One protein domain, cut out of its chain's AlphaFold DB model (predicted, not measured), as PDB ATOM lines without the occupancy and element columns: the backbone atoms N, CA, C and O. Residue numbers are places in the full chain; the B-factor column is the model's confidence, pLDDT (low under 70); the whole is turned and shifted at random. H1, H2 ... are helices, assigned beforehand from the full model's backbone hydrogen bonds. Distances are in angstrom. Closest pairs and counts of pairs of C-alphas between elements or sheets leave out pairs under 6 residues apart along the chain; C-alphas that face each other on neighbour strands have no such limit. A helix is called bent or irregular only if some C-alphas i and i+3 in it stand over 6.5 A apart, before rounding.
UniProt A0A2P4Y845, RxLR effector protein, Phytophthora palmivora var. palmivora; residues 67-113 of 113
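AT A GLANCE: This is residues 67 to 113 of the 113 residues of the protein "RxLR effector protein" of Phytophthora palmivora var. palmivora (UniProt A0A2P4Y845). Two helices meet at a corner and make an open L, the shorter arm H1 running into the corner and the longer arm H2 running out of it. The two arms meet only near the corner, where the end of H1 and residues 87 to 91 of H2 come together, and the far part of each arm sticks out free, residues 67 to 75 and residues 93 to 113. The printed part has 47 residues with two named helices, H1 then H2, and no named strand; the class is all helix. It is extended, with a radius of gyration of the C-alphas of 16.0 A, and flat, spanning 48 by 27 by 9 A.

IN THESE COORDINATES: H1 is residues 67 to 81, 20.9 A from first to last C-alpha, beginning at C-alpha 67 at (568.995, 343.216, 294.126) and ending at C-alpha 81 at (575.905, 356.345, 308.883). Four residues, 82 to 85, follow as a tight link. H2 is residues 86 to 111, 38.2 A long, and ends at C-alpha 111 at (549.672, 381.935, 313.675). Residues 112 and 113 come after it.

HOW THE PARTS SIT: H1 and H2 touch, with 6 pairs of C-alphas within 8 A. The closest C-alphas of the two helices are those of Gln 80 and Trp 88, 4.8 A apart. H1 touches H2 with residues 79 to 81 alone, and H2 touches H1 with residues 87 to 91 alone. Their lines are about perpendicular, at 82 degrees, and their centres are 23.8 A apart. In H1 and H2 every O i to N i+4 pair is within hydrogen-bond range. Neither helix is bent.

THE WHOLE: The two C-alphas farthest apart are those of Lys 68 and Lys 113, 48.4 A. The printed part has no cut and ends at residue 113, the chain's last residue. The mean pLDDT of the printed part is 77.5, and the model's confidence is under 70 at residues 67 to 68, residues 79 to 84 and residue 113.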
ATOM      1  N   ILE A  67     567.879 343.490 293.209       61.50
ATOM      2  CA  ILE A  67     568.995 343.216 294.126       61.50
ATOM      3  C   ILE A  67     570.105 344.262 293.960       61.50
ATOM      4  O   ILE A  67     570.658 344.744 294.951       61.50
ATOM      5  N   LYS A  68     570.425 344.667 292.722       68.00
ATOM      6  CA  LYS A  68     571.421 345.724 292.458       68.00
ATOM      7  C   LYS A  68     570.961 347.083 292.987       68.00
ATOM      8  O   LYS A  68     571.780 347.833 293.520       68.00
ATOM      9  N   GLU A  69     569.683 347.416 292.848       71.69
ATOM     10  CA  GLU A  69     569.112 348.662 293.370       71.69
ATOM     11  C   GLU A  69     569.062 348.662 294.901       71.69
ATOM     12  O   GLU A  69     569.513 349.625 295.526       71.69
ATOM     13  N   PHE A  70     568.643 347.550 295.511       71.50
ATOM     14  CA  PHE A  70     568.645 347.379 296.962       71.50
ATOM     15  C   PHE A  70     570.063 347.435 297.549       71.50
ATOM     16  O   PHE A  70     570.310 348.131 298.535       71.50
ATOM     17  N   GLY A  71     571.037 346.788 296.901       76.69
ATOM     18  CA  GLY A  71     572.443 346.841 297.302       76.69
ATOM     19  C   GLY A  71     573.027 348.255 297.237       76.69
ATOM     20  O   GLY A  71     573.719 348.686 298.159       76.69
ATOM     21  N   LYS A  72     572.706 349.022 296.184       78.19
ATOM     22  CA  LYS A  72     573.111 350.435 296.062       78.19
ATOM     23  C   LYS A  72     572.463 351.317 297.128       78.19
ATOM     24  O   LYS A  72     573.133 352.205 297.657       78.19
ATOM     25  N   PHE A  73     571.190 351.080 297.442       76.50
ATOM     26  CA  PHE A  73     570.473 351.788 298.499       76.50
ATOM     27  C   PHE A  73     571.137 351.558 299.863       76.50
ATOM     28  O   PHE A  73     571.560 352.525 300.499       76.50
ATOM     29  N   MET A  74     571.362 350.295 300.238       75.81
ATOM     30  CA  MET A  74     572.024 349.919 301.493       75.81
ATOM     31  C   MET A  74     573.436 350.510 301.599       75.81
ATOM     32  O   MET A  74     573.799 351.079 302.627       75.81
ATOM     33  N   LEU A  75     574.231 350.465 300.522       76.12
ATOM     34  CA  LEU A  75     575.568 351.070 300.518       76.12
ATOM     35  C   LEU A  75     575.526 352.588 300.741       76.12
ATOM     36  O   LEU A  75     576.389 353.141 301.422       76.12
ATOM     37  N   ASN A  76     574.559 353.275 300.135       74.81
ATOM     38  CA  ASN A  76     574.413 354.721 300.281       74.81
ATOM     39  C   ASN A  76     573.947 355.105 301.687       74.81
ATOM     40  O   ASN A  76     574.422 356.106 302.223       74.81
ATOM     41  N   GLU A  77     573.079 354.302 302.293       72.44
ATOM     42  CA  GLU A  77     572.610 354.499 303.663       72.44
ATOM     43  C   GLU A  77     573.743 354.257 304.676       72.44
ATOM     44  O   GLU A  77     574.004 355.101 305.535       72.44
ATOM     45  N   MET A  78     574.539 353.198 304.485       71.56
ATOM     46  CA  MET A  78     575.737 352.940 305.294       71.56
ATOM     47  C   MET A  78     576.787 354.051 305.153       71.56
ATOM     48  O   MET A  78     577.381 354.485 306.138       71.56
ATOM     49  N   LYS A  79     577.004 354.594 303.948       69.25
ATOM     50  CA  LYS A  79     577.921 355.735 303.752       69.25
ATOM     51  C   LYS A  79     577.487 356.984 304.516       69.25
ATOM     52  O   LYS A  79     578.338 357.789 304.889       69.25
ATOM     53  N   GLN A  80     576.186 357.162 304.737       64.25
ATOM     54  CA  GLN A  80     575.656 358.264 305.538       64.25
ATOM     55  C   GLN A  80     575.758 357.995 307.041       64.25
ATOM     56  O   GLN A  80     575.809 358.958 307.803       64.25
ATOM     57  N   SER A  81     575.809 356.730 307.471       64.38
ATOM     58  CA  SER A  81     575.905 356.345 308.883       64.38
ATOM     59  C   SER A  81     577.338 356.260 309.411       64.38
ATOM     60  O   SER A  81     577.519 356.273 310.626       64.38
ATOM     61  N   ILE A  82     578.359 356.198 308.545       69.75
ATOM     62  CA  ILE A  82     579.763 356.162 308.985       69.75
ATOM     63  C   ILE A  82     580.173 357.549 309.518       69.75
ATOM     64  O   ILE A  82     580.256 358.507 308.731       69.75
ATOM     65  N   PRO A  83     580.459 357.675 310.828       63.72
ATOM     66  CA  PRO A  83     580.842 358.941 311.435       63.72
ATOM     67  C   PRO A  83     582.139 359.473 310.810       63.72
ATOM     68  O   PRO A  83     582.970 358.713 310.325       63.72
ATOM     69  N   LEU A  84     582.306 360.800 310.821       65.00
ATOM     70  CA  LEU A  84     583.493 361.525 310.321       65.00
ATOM     71  C   LEU A  84     583.673 361.570 308.792       65.00
ATOM     72  O   LEU A  84     584.559 362.274 308.305       65.00
ATOM     73  N   THR A  85     582.805 360.931 308.010       75.38
ATOM     74  CA  THR A  85     582.841 361.050 306.543       75.38
ATOM     75  C   THR A  85     582.230 362.369 306.044       75.38
ATOM     76  O   THR A  85     581.378 362.986 306.694       75.38
ATOM     77  N   LYS A  86     582.632 362.816 304.841       78.75
ATOM     78  CA  LYS A  86     582.044 364.002 304.179       78.75
ATOM     79  C   LYS A  86     580.529 363.846 303.958       78.75
ATOM     80  O   LYS A  86     579.800 364.831 304.042       78.75
ATOM     81  N   ALA A  87     580.061 362.622 303.698       74.00
ATOM     82  CA  ALA A  87     578.645 362.306 303.517       74.00
ATOM     83  C   ALA A  87     577.846 362.471 304.820       74.00
ATOM     84  O   ALA A  87     576.795 363.109 304.806       74.00
ATOM     85  N   TRP A  88     578.380 361.996 305.950       75.12
ATOM     86  CA  TRP A  88     577.765 362.168 307.269       75.12
ATOM     87  C   TRP A  88     577.623 363.644 307.665       75.12
ATOM     88  O   TRP A  88     576.553 364.062 308.107       75.12
ATOM     89  N   LYS A  89     578.662 364.464 307.434       79.12
ATOM     90  CA  LYS A  89     578.606 365.916 307.702       79.12
ATOM     91  C   LYS A  89     577.497 366.603 306.896       79.12
ATOM     92  O   LYS A  89     576.651 367.276 307.483       79.12
ATOM     93  N   LYS A  90     577.431 366.348 305.583       81.31
ATOM     94  CA  LYS A  90     576.371 366.888 304.711       81.31
ATOM     95  C   LYS A  90     574.974 366.419 305.126       81.31
ATOM     96  O   LYS A  90     574.030 367.204 305.118       81.31
ATOM     97  N   HIS A  91     574.833 365.150 305.509       78.44
ATOM     98  CA  HIS A  91     573.558 364.605 305.969       78.44
ATOM     99  C   HIS A  91     573.103 365.253 307.289       78.44
ATOM    100  O   HIS A  91     571.935 365.618 307.435       78.44
ATOM    101  N   LYS A  92     574.030 365.480 308.228       81.50
ATOM    102  CA  LYS A  92     573.758 366.164 309.499       81.50
ATOM    103  C   LYS A  92     573.318 367.618 309.291       81.50
ATOM    104  O   LYS A  92     572.325 368.036 309.879       81.50
ATOM    105  N   GLU A  93     574.004 368.361 308.423       85.62
ATOM    106  CA  GLU A  93     573.632 369.740 308.068       85.62
ATOM    107  C   GLU A  93     572.252 369.807 307.403       85.62
ATOM    108  O   GLU A  93     571.406 370.609 307.791       85.62
ATOM    109  N   MET A  94     571.974 368.917 306.448       85.81
ATOM    110  CA  MET A  94     570.667 368.848 305.792       85.81
ATOM    111  C   MET A  94     569.535 368.555 306.787       85.81
ATOM    112  O   MET A  94     568.462 369.156 306.696       85.81
ATOM    113  N   ASN A  95     569.760 367.669 307.759       85.19
ATOM    114  CA  ASN A  95     568.770 367.375 308.795       85.19
ATOM    115  C   ASN A  95     568.541 368.559 309.741       85.19
ATOM    116  O   ASN A  95     567.398 368.801 310.130       85.19
ATOM    117  N   TYR A  96     569.580 369.338 310.044       89.50
ATOM    118  CA  TYR A  96     569.449 370.582 310.803       89.50
ATOM    119  C   TYR A  96     568.560 371.605 310.074       89.50
ATOM    120  O   TYR A  96     567.591 372.106 310.648       89.50
ATOM    121  N   TRP A  97     568.806 371.843 308.782       89.31
ATOM    122  CA  TRP A  97     567.979 372.750 307.975       89.31
ATOM    123  C   TRP A  97     566.536 372.258 307.822       89.31
ATOM    124  O   TRP A  97     565.596 373.048 307.922       89.31
ATOM    125  N   ARG A  98     566.328 370.946 307.647       90.50
ATOM    126  CA  ARG A  98     564.983 370.345 307.617       90.50
ATOM    127  C   ARG A  98     564.247 370.518 308.945       90.50
ATOM    128  O   ARG A  98     563.048 370.796 308.932       90.50
ATOM    129  N   ALA A  99     564.933 370.378 310.078       88.38
ATOM    130  CA  ALA A  99     564.342 370.600 311.395       88.38
ATOM    131  C   ALA A  99     563.920 372.066 311.581       88.38
ATOM    132  O   ALA A  99     562.787 372.325 311.992       88.38
ATOM    133  N   GLN A 100     564.766 373.023 311.187       88.94
ATOM    134  CA  GLN A 100     564.406 374.442 311.219       88.94
ATOM    135  C   GLN A 100     563.225 374.770 310.295       88.94
ATOM    136  O   GLN A 100     562.316 375.502 310.690       88.94
ATOM    137  N   ALA A 101     563.189 374.210 309.084       88.31
ATOM    138  CA  ALA A 101     562.073 374.406 308.160       88.31
ATOM    139  C   ALA A 101     560.747 373.871 308.734       88.31
ATOM    140  O   ALA A 101     559.711 374.526 308.609       88.31
ATOM    141  N   ARG A 102     560.779 372.719 309.421       88.88
ATOM    142  CA  ARG A 102     559.611 372.165 310.129       88.88
ATOM    143  C   ARG A 102     559.147 373.074 311.262       88.88
ATOM    144  O   ARG A 102     557.952 373.323 311.373       88.88
ATOM    145  N   GLN A 103     560.069 373.618 312.055       87.25
ATOM    146  CA  GLN A 103     559.712 374.565 313.115       87.25
ATOM    147  C   GLN A 103     559.073 375.839 312.557       87.25
ATOM    148  O   GLN A 103     558.042 376.266 313.065       87.25
ATOM    149  N   ARG A 104     559.619 376.403 311.471       85.88
ATOM    150  CA  ARG A 104     559.031 377.572 310.794       85.88
ATOM    151  C   ARG A 104     557.630 377.290 310.262       85.88
ATOM    152  O   ARG A 104     556.760 378.148 310.371       85.88
ATOM    153  N   LYS A 105     557.403 376.094 309.710       88.06
ATOM    154  CA  LYS A 105     556.076 375.672 309.250       88.06
ATOM    155  C   LYS A 105     555.089 375.591 310.417       88.06
ATOM    156  O   LYS A 105     554.038 376.211 310.345       88.06
ATOM    157  N   ASN A 106     555.470 374.932 311.510       85.06
ATOM    158  CA  ASN A 106     554.625 374.823 312.701       85.06
ATOM    159  C   ASN A 106     554.293 376.200 313.303       85.06
ATOM    160  O   ASN A 106     553.152 376.433 313.679       85.06
ATOM    161  N   PHE A 107     555.260 377.124 313.333       82.38
ATOM    162  CA  PHE A 107     555.051 378.504 313.788       82.38
ATOM    163  C   PHE A 107     554.117 379.310 312.876       82.38
ATOM    164  O   PHE A 107     553.395 380.192 313.335       82.38
ATOM    165  N   ARG A 108     554.159 379.048 311.565       82.31
ATOM    166  CA  ARG A 108     553.251 379.676 310.601       82.31
ATOM    167  C   ARG A 108     551.834 379.147 310.783       82.31
ATOM    168  O   ARG A 108     550.902 379.934 310.857       82.31
ATOM    169  N   ASP A 109     551.693 377.834 310.906       82.56
ATOM    170  CA  ASP A 109     550.397 377.177 311.043       82.56
ATOM    171  C   ASP A 109     549.742 377.504 312.403       82.56
ATOM    172  O   ASP A 109     548.523 377.628 312.479       82.56
ATOM    173  N   SER A 110     550.531 377.748 313.459       78.19
ATOM    174  CA  SER A 110     550.025 378.225 314.756       78.19
ATOM    175  C   SER A 110     549.611 379.699 314.770       78.19
ATOM    176  O   SER A 110     548.900 380.096 315.680       78.19
ATOM    177  N   LYS A 111     550.072 380.519 313.815       70.88
ATOM    178  CA  LYS A 111     549.672 381.935 313.675       70.88
ATOM    179  C   LYS A 111     548.408 382.135 312.833       70.88
ATOM    180  O   LYS A 111     547.887 383.243 312.799       70.88
ATOM    181  N   ILE A 112     547.987 381.111 312.093       72.44
ATOM    182  CA  ILE A 112     546.810 381.151 311.209       72.44
ATOM    183  C   ILE A 112     545.540 380.675 311.948       72.44
ATOM    184  O   ILE A 112     544.435 380.897 311.458       72.44
ATOM    185  N   LYS A 113     545.688 380.044 313.119       53.88
ATOM    186  CA  LYS A 113     544.597 379.745 314.060       53.88
ATOM    187  C   LYS A 113     544.406 380.885 315.047       53.88
ATOM    188  O   LYS A 113     543.239 381.081 315.442       53.88
TER     189      LYS A 113